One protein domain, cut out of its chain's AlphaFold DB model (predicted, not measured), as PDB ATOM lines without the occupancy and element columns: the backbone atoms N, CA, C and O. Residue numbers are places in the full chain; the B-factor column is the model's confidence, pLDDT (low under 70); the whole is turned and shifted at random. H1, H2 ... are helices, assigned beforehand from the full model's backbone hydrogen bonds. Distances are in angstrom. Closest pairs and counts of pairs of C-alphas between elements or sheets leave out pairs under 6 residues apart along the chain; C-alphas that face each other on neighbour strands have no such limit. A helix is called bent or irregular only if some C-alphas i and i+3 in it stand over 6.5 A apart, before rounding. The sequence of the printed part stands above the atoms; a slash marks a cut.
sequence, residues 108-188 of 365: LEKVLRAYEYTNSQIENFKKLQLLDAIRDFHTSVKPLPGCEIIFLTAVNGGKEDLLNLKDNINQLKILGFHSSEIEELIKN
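What this domain is: This is residues 108 to 188 of the 365 residues of an uncharacterized protein of Legionella sp. 40-6 (UniProt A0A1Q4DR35). What shape do these atoms make? A sharply bent helix, H4, makes the core with H3: the long arm H4b runs side by side with H3, and the short arm H4a folds back from H4b. H2 packs beside H4a and H1 packs on H3 toward one end, while H5 sits toward the other end. What is it built of? The 81 printed residues have five named helices, H1 to H5, and no named strand: the class is all helix. The whole is compact, with a radius of gyration of the C-alphas of 12.0 A and spans of 35 by 23 by 22 A.

How they stand to each other: Which helix is the hub? H4, residues 148 to 174, touches three other helices; by its hydrogen bonds it was assigned as one helix, but it is bent, with C-alphas 156 and 159 9.6 A apart. Its arms H4a, residues 148 to 156, and H4b, residues 159 to 174, run opposite ways at a steep tilt of 40 degrees. What touches these arms? H3, residues 131 to 141, touches H4b at a shallow tilt of 7 degrees, the same way, the closest C-alphas, of Phe 137 and Lys 166, 6.2 A apart. H2, residues 119 to 127, touches H4a, the closest C-alphas, of Gln 121 and Phe 151, 7.1 A apart. H5, residues 179 to 186, only just touches H4b, with 3 pairs of C-alphas within 8 A, the closest those of Ile 169 and Ile 182, 7.0 A. Where is the remaining helix? H1, residues 108 to 114, touches H3, the closest C-alphas, of Leu 108 and Leu 131, 6.9 A apart. Every O i to N i+4 pair is within hydrogen-bond range in H1, H2, H3, H4a, H4b and H5.

Where its parts are: Where does the first helix begin and the last one end? C-alpha 108 is at (151.871, 176.173, 175.107) and C-alpha 186 at (153.909, 195.862, 160.621). How long are the longer helices? H4b measures 22.6 A and H3 15.5 A from first to last C-alpha.

The domain as a whole: Is it whole? The printed part has no cut, and no link is long. Where is confidence low? Residues 141 to 147 and residue 188 are under 70.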
ATOM      1  N   LEU A 108     151.737 174.852 175.715       72.50
ATOM      2  CA  LEU A 108     151.871 176.173 175.107       72.50
ATOM      3  C   LEU A 108     152.744 176.102 173.851       72.50
ATOM      4  O   LEU A 108     152.506 176.842 172.902       72.50
ATOM      5  N   GLU A 109     153.689 175.166 173.783       76.50
ATOM      6  CA  GLU A 109     154.522 174.968 172.604       76.50
ATOM      7  C   GLU A 109     153.723 174.431 171.420       76.50
ATOM      8  O   GLU A 109     153.932 174.888 170.300       76.50
ATOM      9  N   LYS A 110     152.776 173.507 171.633       77.19
ATOM     10  CA  LYS A 110     151.878 173.037 170.560       77.19
ATOM     11  C   LYS A 110     151.036 174.177 170.003       77.19
ATOM     12  O   LYS A 110     150.845 174.252 168.792       77.19
ATOM     13  N   VAL A 111     150.577 175.079 170.870       76.25
ATOM     14  CA  VAL A 111     149.838 176.281 170.460       76.25
ATOM     15  C   VAL A 111     150.738 177.210 169.643       76.25
ATOM     16  O   VAL A 111     150.356 177.627 168.556       76.25
ATOM     17  N   LEU A 112     151.961 177.484 170.100       77.06
ATOM     18  CA  LEU A 112     152.902 178.346 169.377       77.06
ATOM     19  C   LEU A 112     153.364 177.742 168.041       77.06
ATOM     20  O   LEU A 112     153.497 178.467 167.060       77.06
ATOM     21  N   ARG A 113     153.520 176.418 167.951       79.75
ATOM     22  CA  ARG A 113     153.775 175.719 166.679       79.75
ATOM     23  C   ARG A 113     152.609 175.860 165.698       79.75
ATOM     24  O   ARG A 113     152.845 175.928 164.498       79.75
ATOM     25  N   ALA A 114     151.366 175.931 166.185       75.94
ATOM     26  CA  ALA A 114     150.191 176.189 165.345       75.94
ATOM     27  C   ALA A 114     150.196 177.605 164.741       75.94
ATOM     28  O   ALA A 114     149.653 177.816 163.657       75.94
ATOM     29  N   TYR A 115     150.855 178.543 165.428       74.25
ATOM     30  CA  TYR A 115     151.175 179.883 164.936       74.25
ATOM     31  C   TYR A 115     152.482 179.939 164.130       74.25
ATOM     32  O   TYR A 115     152.947 181.030 163.831       74.25
ATOM     33  N   GLU A 116     153.059 178.791 163.760       77.75
ATOM     34  CA  GLU A 116     154.263 178.665 162.924       77.75
ATOM     35  C   GLU A 116     155.573 179.159 163.570       77.75
ATOM     36  O   GLU A 116     156.576 179.350 162.883       77.75
ATOM     37  N   TYR A 117     155.626 179.291 164.901       79.69
ATOM     38  CA  TYR A 117     156.895 179.553 165.582       79.69
ATOM     39  C   TYR A 117     157.842 178.351 165.512       79.69
ATOM     40  O   TYR A 117     157.466 177.204 165.771       79.69
ATOM     41  N   THR A 118     159.112 178.630 165.222       85.06
ATOM     42  CA  THR A 118     160.185 177.629 165.243       85.06
ATOM     43  C   THR A 118     160.541 177.216 166.674       85.06
ATOM     44  O   THR A 118     160.347 177.973 167.626       85.06
ATOM     45  N   ASN A 119     161.159 176.039 166.831       85.44
ATOM     46  CA  ASN A 119     161.677 175.578 168.129       85.44
ATOM     47  C   ASN A 119     162.597 176.614 168.785       85.44
ATOM     48  O   ASN A 119     162.476 176.876 169.974       85.44
ATOM     49  N   SER A 120     163.485 177.231 167.999       84.50
ATOM     50  CA  SER A 120     164.421 178.251 168.486       84.50
ATOM     51  C   SER A 120     163.690 179.471 169.058       84.50
ATOM     52  O   SER A 120     164.018 179.952 170.142       84.50
ATOM     53  N   GLN A 121     162.641 179.938 168.377       84.62
ATOM     54  CA  GLN A 121     161.836 181.067 168.847       84.62
ATOM     55  C   GLN A 121     161.069 180.726 170.130       84.62
ATOM     56  O   GLN A 121     161.064 181.521 171.066       84.62
ATOM     57  N   ILE A 122     160.486 179.525 170.204       85.94
ATOM     58  CA  ILE A 122     159.788 179.037 171.402       85.94
ATOM     59  C   ILE A 122     160.750 178.946 172.596       85.94
ATOM     60  O   ILE A 122     160.402 179.381 173.693       85.94
ATOM     61  N   GLU A 123     161.973 178.452 172.393       86.06
ATOM     62  CA  GLU A 123     163.003 178.422 173.440       86.06
ATOM     63  C   GLU A 123     163.401 179.825 173.914       86.06
ATOM     64  O   GLU A 123     163.564 180.052 175.112       86.06
ATOM     65  N   ASN A 124     163.493 180.804 173.014       84.56
ATOM     66  CA  ASN A 124     163.738 182.191 173.413       84.56
ATOM     67  C   ASN A 124     162.576 182.763 174.236       84.56
ATOM     68  O   ASN A 124     162.808 183.401 175.262       84.56
ATOM     69  N   PHE A 125     161.326 182.473 173.866       86.38
ATOM     70  CA  PHE A 125     160.168 182.874 174.668       86.38
ATOM     71  C   PHE A 125     160.151 182.226 176.052       86.38
ATOM     72  O   PHE A 125     159.749 182.877 177.014       86.38
ATOM     73  N   LYS A 126     160.609 180.973 176.182       86.75
ATOM     74  CA  LYS A 126     160.797 180.321 177.488       86.75
ATOM     75  C   LYS A 126     161.841 181.046 178.323       86.75
ATOM     76  O   LYS A 126     161.548 181.413 179.458       86.75
ATOM     77  N   LYS A 127     163.029 181.282 177.754       84.94
ATOM     78  CA  LYS A 127     164.137 181.979 178.432       84.94
ATOM     79  C   LYS A 127     163.715 183.352 178.951       84.94
ATOM     80  O   LYS A 127     164.106 183.730 180.047       84.94
ATOM     81  N   LEU A 128     162.889 184.061 178.185       83.50
ATOM     82  CA  LEU A 128     162.394 185.396 178.519       83.50
ATOM     83  C   LEU A 128     161.057 185.396 179.286       83.50
ATOM     84  O   LEU A 128     160.521 186.460 179.577       83.50
ATOM     85  N   GLN A 129     160.494 184.225 179.612       87.38
ATOM     86  CA  GLN A 129     159.200 184.084 180.302       87.38
ATOM     87  C   GLN A 129     158.028 184.803 179.591       87.38
ATOM     88  O   GLN A 129     157.165 185.421 180.224       87.38
ATOM     89  N   LEU A 130     157.990 184.717 178.256       85.44
ATOM     90  CA  LEU A 130     157.023 185.397 177.379       85.44
ATOM     91  C   LEU A 130     155.915 184.484 176.834       85.44
ATOM     92  O   LEU A 130     155.026 184.967 176.136       85.44
ATOM     93  N   LEU A 131     155.939 183.181 177.138       84.56
ATOM     94  CA  LEU A 131     155.003 182.204 176.563       84.56
ATOM     95  C   LEU A 131     153.525 182.585 176.758       84.56
ATOM     96  O   LEU A 131     152.753 182.532 175.800       84.56
ATOM     97  N   ASP A 132     153.138 182.997 177.968       82.38
ATOM     98  CA  ASP A 132     151.760 183.413 178.254       82.38
ATOM     99  C   ASP A 132     151.394 184.712 177.531       82.38
ATOM    100  O   ASP A 132     150.345 184.781 176.900       82.38
ATOM    101  N   ALA A 133     152.285 185.708 177.524       83.81
ATOM    102  CA  ALA A 133     152.037 186.986 176.855       83.81
ATOM    103  C   ALA A 133     151.829 186.809 175.340       83.81
ATOM    104  O   ALA A 133     150.954 187.433 174.743       83.81
ATOM    105  N   ILE A 134     152.586 185.906 174.717       84.38
ATOM    106  CA  ILE A 134     152.473 185.609 173.284       84.38
ATOM    107  C   ILE A 134     151.209 184.818 172.979       84.38
ATOM    108  O   ILE A 134     150.535 185.089 171.984       84.38
ATOM    109  N   ARG A 135     150.832 183.878 173.848       79.50
ATOM    110  CA  ARG A 135     149.528 183.218 173.749       79.50
ATOM    111  C   ARG A 135     148.396 184.245 173.835       79.50
ATOM    112  O   ARG A 135     147.464 184.211 173.029       79.50
ATOM    113  N   ASP A 136     148.472 185.164 174.787       79.69
ATOM    114  CA  ASP A 136     147.439 186.172 175.023       79.69
ATOM    115  C   ASP A 136     147.367 187.191 173.868       79.69
ATOM    116  O   ASP A 136     146.279 187.615 173.465       79.69
ATOM    117  N   PHE A 137     148.508 187.518 173.254       83.38
ATOM    118  CA  PHE A 137     148.579 188.284 172.010       83.38
ATOM    119  C   PHE A 137     147.814 187.576 170.884       83.38
ATOM    120  O   PHE A 137     146.864 188.122 170.317       83.38
ATOM    121  N   HIS A 138     148.173 186.325 170.597       77.56
ATOM    122  CA  HIS A 138     147.619 185.571 169.472       77.56
ATOM    123  C   HIS A 138     146.152 185.177 169.634       77.56
ATOM    124  O   HIS A 138     145.444 184.987 168.641       77.56
ATOM    125  N   THR A 139     145.666 185.055 170.867       74.25
ATOM    126  CA  THR A 139     144.237 184.841 171.140       74.25
ATOM    127  C   THR A 139     143.414 186.102 170.896       74.25
ATOM    128  O   THR A 139     142.310 185.997 170.364       74.25
ATOM    129  N   SER A 140     143.967 187.278 171.202       71.44
ATOM    130  CA  SER A 140     143.283 188.569 171.054       71.44
ATOM    131  C   SER A 140     143.310 189.093 169.612       71.44
ATOM    132  O   SER A 140     142.343 189.674 169.126       71.44
ATOM    133  N   VAL A 141     144.424 188.891 168.908       69.44
ATOM    134  CA  VAL A 141     144.729 189.605 167.660       69.44
ATOM    135  C   VAL A 141     144.354 188.817 166.394       69.44
ATOM    136  O   VAL A 141     144.449 189.359 165.294       69.44
ATOM    137  N   LYS A 142     143.833 187.586 166.504       68.25
ATOM    138  CA  LYS A 142     143.494 186.720 165.353       68.25
ATOM    139  C   LYS A 142     142.881 187.466 164.149       68.25
ATOM    140  O   LYS A 142     141.971 188.275 164.354       68.25
ATOM    141  N   PRO A 143     143.257 187.130 162.902       55.81
ATOM    142  CA  PRO A 143     144.442 186.390 162.454       55.81
ATOM    143  C   PRO A 143     145.619 187.316 162.123       55.81
ATOM    144  O   PRO A 143     145.509 188.149 161.231       55.81
ATOM    145  N   LEU A 144     146.756 187.139 162.787       64.62
ATOM    146  CA  LEU A 144     148.053 187.590 162.280       64.62
ATOM    147  C   LEU A 144     148.998 186.392 162.433       64.62
ATOM    148  O   LEU A 144     149.350 186.067 163.570       64.62
ATOM    149  N   PRO A 145     149.303 185.648 161.352       57.19
ATOM    150  CA  PRO A 145     150.177 184.481 161.441       57.19
ATOM    151  C   PRO A 145     151.569 184.882 161.946       57.19
ATOM    152  O   PRO A 145     151.939 186.054 161.866       57.19
ATOM    153  N   GLY A 146     152.293 183.906 162.512       59.22
ATOM    154  CA  GLY A 146     153.562 184.046 163.233       59.22
ATOM    155  C   GLY A 146     154.584 184.903 162.511       59.22
ATOM    156  O   GLY A 146     155.444 184.424 161.779       59.22
ATOM    157  N   CYS A 147     154.480 186.200 162.746       61.97
ATOM    158  CA  CYS A 147     155.339 187.180 162.147       61.97
ATOM    159  C   CYS A 147     156.659 187.174 162.913       61.97
ATOM    160  O   CYS A 147     156.676 187.286 164.145       61.97
ATOM    161  N   GLU A 148     157.767 187.105 162.181       70.00
ATOM    162  CA  GLU A 148     159.108 187.360 162.707       70.00
ATOM    163  C   GLU A 148     159.149 188.648 163.542       70.00
ATOM    164  O   GLU A 148     159.859 188.726 164.534       70.00
ATOM    165  N   ILE A 149     158.286 189.613 163.236       70.94
ATOM    166  CA  ILE A 149     158.201 190.886 163.946       70.94
ATOM    167  C   ILE A 149     157.512 190.737 165.289       70.94
ATOM    168  O   ILE A 149     157.975 191.340 166.243       70.94
ATOM    169  N   ILE A 150     156.492 189.885 165.433       77.56
ATOM    170  CA  ILE A 150     155.923 189.581 166.760       77.56
ATOM    171  C   ILE A 150     157.001 188.927 167.637       77.56
ATOM    172  O   ILE A 150     157.137 189.277 168.807       77.56
ATOM    173  N   PHE A 151     157.809 188.025 167.064       75.38
ATOM    174  CA  PHE A 151     158.964 187.448 167.755       75.38
ATOM    175  C   PHE A 151     159.992 188.520 168.148       75.38
ATOM    176  O   PHE A 151     160.341 188.609 169.321       75.38
ATOM    177  N   LEU A 152     160.438 189.356 167.207       70.69
ATOM    178  CA  LEU A 152     161.438 190.402 167.453       70.69
ATOM    179  C   LEU A 152     160.951 191.447 168.463       70.69
ATOM    180  O   LEU A 152     161.720 191.869 169.318       70.69
ATOM    181  N   THR A 153     159.673 191.820 168.406       74.50
ATOM    182  CA  THR A 153     159.029 192.730 169.368       74.50
ATOM    183  C   THR A 153     159.110 192.163 170.772       74.50
ATOM    184  O   THR A 153     159.597 192.815 171.686       74.50
ATOM    185  N   ALA A 154     158.689 190.908 170.923       79.31
ATOM    186  CA  ALA A 154     158.694 190.235 172.207       79.31
ATOM    187  C   ALA A 154     160.125 190.033 172.734       79.31
ATOM    188  O   ALA A 154     160.375 190.220 173.918       79.31
ATOM    189  N   VAL A 155     161.082 189.671 171.875       74.88
ATOM    190  CA  VAL A 155     162.469 189.411 172.296       74.88
ATOM    191  C   VAL A 155     163.225 190.689 172.653       74.88
ATOM    192  O   VAL A 155     163.972 190.681 173.627       74.88
ATOM    193  N   ASN A 156     163.034 191.774 171.900       75.44
ATOM    194  CA  ASN A 156     163.775 193.018 172.117       75.44
ATOM    195  C   ASN A 156     163.124 193.912 173.180       75.44
ATOM    196  O   ASN A 156     163.833 194.545 173.956       75.44
ATOM    197  N   GLY A 157     161.791 193.959 173.207       71.44
ATOM    198  CA  GLY A 157     161.007 194.854 174.063       71.44
ATOM    199  C   GLY A 157     160.225 194.161 175.177       71.44
ATOM    200  O   GLY A 157     159.594 194.809 176.010       71.44
ATOM    201  N   GLY A 158     160.249 192.829 175.224       78.81
ATOM    202  CA  GLY A 158     159.577 192.063 176.266       78.81
ATOM    203  C   GLY A 158     158.048 192.135 176.188       78.81
ATOM    204  O   GLY A 158     157.441 192.223 175.119       78.81
ATOM    205  N   LYS A 159     157.408 192.035 177.359       83.19
ATOM    206  CA  LYS A 159     155.940 191.998 177.486       83.19
ATOM    207  C   LYS A 159     155.284 193.339 177.157       83.19
ATOM    208  O   LYS A 159     154.170 193.340 176.645       83.19
ATOM    209  N   GLU A 160     155.955 194.446 177.462       79.56
ATOM    210  CA  GLU A 160     155.412 195.797 177.304       79.56
ATOM    211  C   GLU A 160     155.251 196.165 175.828       79.56
ATOM    212  O   GLU A 160     154.149 196.495 175.397       79.56
ATOM    213  N   ASP A 161     156.292 195.975 175.018       79.75
ATOM    214  CA  ASP A 161     156.212 196.241 173.578       79.75
ATOM    215  C   ASP A 161     155.223 195.309 172.872       79.75
ATOM    216  O   ASP A 161     154.524 195.715 171.940       79.75
ATOM    217  N   LEU A 162     155.102 194.064 173.342       83.19
ATOM    218  CA  LEU A 162     154.100 193.131 172.836       83.19
ATOM    219  C   LEU A 162     152.668 193.587 173.173       83.19
ATOM    220  O   LEU A 162     151.768 193.435 172.341       83.19
ATOM    221  N   LEU A 163     152.453 194.153 174.364       83.56
ATOM    222  CA  LEU A 163     151.169 194.724 174.775       83.56
ATOM    223  C   LEU A 163     150.841 195.987 173.968       83.56
ATOM    224  O   LEU A 163     149.750 196.082 173.414       83.56
ATOM    225  N   ASN A 164     151.808 196.889 173.799       79.81
ATOM    226  CA  ASN A 164     151.656 198.087 172.974       79.81
ATOM    227  C   ASN A 164     151.323 197.734 171.517       79.81
ATOM    228  O   ASN A 164     150.412 198.310 170.917       79.81
ATOM    229  N   LEU A 165     152.009 196.740 170.942       84.50
ATOM    230  CA  LEU A 165     151.698 196.236 169.604       84.50
ATOM    231  C   LEU A 165     150.271 195.673 169.534       84.50
ATOM    232  O   LEU A 165     149.543 195.967 168.585       84.50
ATOM    233  N   LYS A 166     149.851 194.891 170.536       85.00
ATOM    234  CA  LYS A 166     148.483 194.358 170.622       85.00
ATOM    235  C   LYS A 166     147.448 195.484 170.634       85.00
ATOM    236  O   LYS A 166     146.479 195.414 169.876       85.00
ATOM    237  N   ASP A 167     147.650 196.504 171.459       83.88
ATOM    238  CA  ASP A 167     146.710 197.615 171.600       83.88
ATOM    239  C   ASP A 167     146.629 198.444 170.319       83.88
ATOM    240  O   ASP A 167     145.529 198.709 169.831       83.88
ATOM    241  N   ASN A 168     147.770 198.739 169.692       84.75
ATOM    242  CA  ASN A 168     147.816 199.424 168.400       84.75
ATOM    243  C   ASN A 168     147.089 198.636 167.302       84.75
ATOM    244  O   ASN A 168     146.326 199.206 166.522       84.75
ATOM    245  N   ILE A 169     147.272 197.314 167.249       84.75
ATOM    246  CA  ILE A 169     146.570 196.461 166.282       84.75
ATOM    247  C   ILE A 169     145.058 196.472 166.531       84.75
ATOM    248  O   ILE A 169     144.279 196.572 165.583       84.75
ATOM    249  N   ASN A 170     144.625 196.388 167.789       83.81
ATOM    250  CA  ASN A 170     143.204 196.453 168.126       83.81
ATOM    251  C   ASN A 170     142.596 197.810 167.757       83.81
ATOM    252  O   ASN A 170     141.498 197.847 167.202       83.81
ATOM    253  N   GLN A 171     143.320 198.907 167.982       83.12
ATOM    254  CA  GLN A 171     142.897 200.229 167.527       83.12
ATOM    255  C   GLN A 171     142.756 200.272 166.003       83.12
ATOM    256  O   GLN A 171     141.703 200.662 165.515       83.12
ATOM    257  N   LEU A 172     143.737 199.786 165.237       82.44
ATOM    258  CA  LEU A 172     143.626 199.722 163.774       82.44
ATOM    259  C   LEU A 172     142.400 198.922 163.307       82.44
ATOM    260  O   LEU A 172     141.710 199.345 162.380       82.44
ATOM    261  N   LYS A 173     142.074 197.805 163.967       82.50
ATOM    262  CA  LYS A 173     140.849 197.046 163.665       82.50
ATOM    263  C   LYS A 173     139.582 197.866 163.912       82.50
ATOM    264  O   LYS A 173     138.679 197.835 163.081       82.50
ATOM    265  N   ILE A 174     139.518 198.618 165.014       82.81
ATOM    266  CA  ILE A 174     138.401 199.537 165.310       82.81
ATOM    267  C   ILE A 174     138.285 200.616 164.225       82.81
ATOM    268  O   ILE A 174     137.182 200.996 163.839       82.81
ATOM    269  N   LEU A 175     139.418 201.063 163.684       78.50
ATOM    270  CA  LEU A 175     139.485 202.023 162.583       78.50
ATOM    271  C   LEU A 175     139.159 201.410 161.205       78.50
ATOM    272  O   LEU A 175     139.166 202.124 160.201       78.50
ATOM    273  N   GLY A 176     138.840 200.113 161.149       78.69
ATOM    274  CA  GLY A 176     138.397 199.417 159.943       78.69
ATOM    275  C   GLY A 176     139.517 198.800 159.104       78.69
ATOM    276  O   GLY A 176     139.255 198.414 157.968       78.69
ATOM    277  N   PHE A 177     140.745 198.702 159.623       78.25
ATOM    278  CA  PHE A 177     141.814 197.970 158.940       78.25
ATOM    279  C   PHE A 177     141.605 196.457 159.036       78.25
ATOM    280  O   PHE A 177     141.300 195.907 160.100       78.25
ATOM    281  N   HIS A 178     141.834 195.769 157.924       80.50
ATOM    282  CA  HIS A 178     141.789 194.314 157.851       80.50
ATOM    283  C   HIS A 178     143.119 193.676 158.277       80.50
ATOM    284  O   HIS A 178     144.179 194.289 158.224       80.50
ATOM    285  N   SER A 179     143.100 192.400 158.668       76.94
ATOM    286  CA  SER A 179     144.313 191.705 159.124       76.94
ATOM    287  C   SER A 179     145.474 191.735 158.127       76.94
ATOM    288  O   SER A 179     146.605 191.962 158.538       76.94
ATOM    289  N   SER A 180     145.211 191.555 156.830       77.44
ATOM    290  CA  SER A 180     146.247 191.618 155.785       77.44
ATOM    291  C   SER A 180     146.857 193.015 155.643       77.44
ATOM    292  O   SER A 180     148.036 193.163 155.342       77.44
ATOM    293  N   GLU A 181     146.056 194.047 155.883       78.31
ATOM    294  CA  GLU A 181     146.477 195.443 155.856       78.31
ATOM    295  C   GLU A 181     147.370 195.780 157.052       78.31
ATOM    296  O   GLU A 181     148.408 196.424 156.908       78.31
ATOM    297  N   ILE A 182     146.984 195.290 158.230       81.25
ATOM    298  CA  ILE A 182     147.758 195.426 159.464       81.25
ATOM    299  C   ILE A 182     149.082 194.671 159.341       81.25
ATOM    300  O   ILE A 182     150.123 195.212 159.705       81.25
ATOM    301  N   GLU A 183     149.066 193.458 158.787       80.00
ATOM    302  CA  GLU A 183     150.276 192.674 158.523       80.00
ATOM    303  C   GLU A 183     151.262 193.454 157.643       80.00
ATOM    304  O   GLU A 183     152.448 193.543 157.960       80.00
ATOM    305  N   GLU A 184     150.768 194.097 156.585       77.44
ATOM    306  CA  GLU A 184     151.591 194.912 155.691       77.44
ATOM    307  C   GLU A 184     152.173 196.154 156.389       77.44
ATOM    308  O   GLU A 184     153.318 196.534 156.131       77.44
ATOM    309  N   LEU A 185     151.420 196.778 157.303       77.75
ATOM    310  CA  LEU A 185     151.914 197.901 158.104       77.75
ATOM    311  C   LEU A 185     153.080 197.486 158.992       77.75
ATOM    312  O   LEU A 185     154.075 198.222 159.077       77.75
ATOM    313  N   ILE A 186     152.954 196.315 159.621       79.56
ATOM    314  CA  ILE A 186     153.909 195.862 160.621       79.56
ATOM    315  C   ILE A 186     155.108 195.129 160.048       79.56
ATOM    316  O   ILE A 186     156.075 195.001 160.775       79.56
ATOM    317  N   LYS A 187     155.099 194.731 158.766       74.50
ATOM    318  CA  LYS A 187     156.124 193.900 158.098       74.50
ATOM    319  C   LYS A 187     157.560 194.460 158.065       74.50
ATOM    320  O   LYS A 187     158.487 193.732 157.718       74.50
ATOM    321  N   ASN A 188     157.776 195.719 158.437       69.31
ATOM    322  CA  ASN A 188     159.097 196.354 158.391       69.31
ATOM    323  C   ASN A 188     159.579 196.741 159.796       69.31
ATOM    324  O   ASN A 188     158.776 197.086 160.655       69.31
TER     325      ASN A 188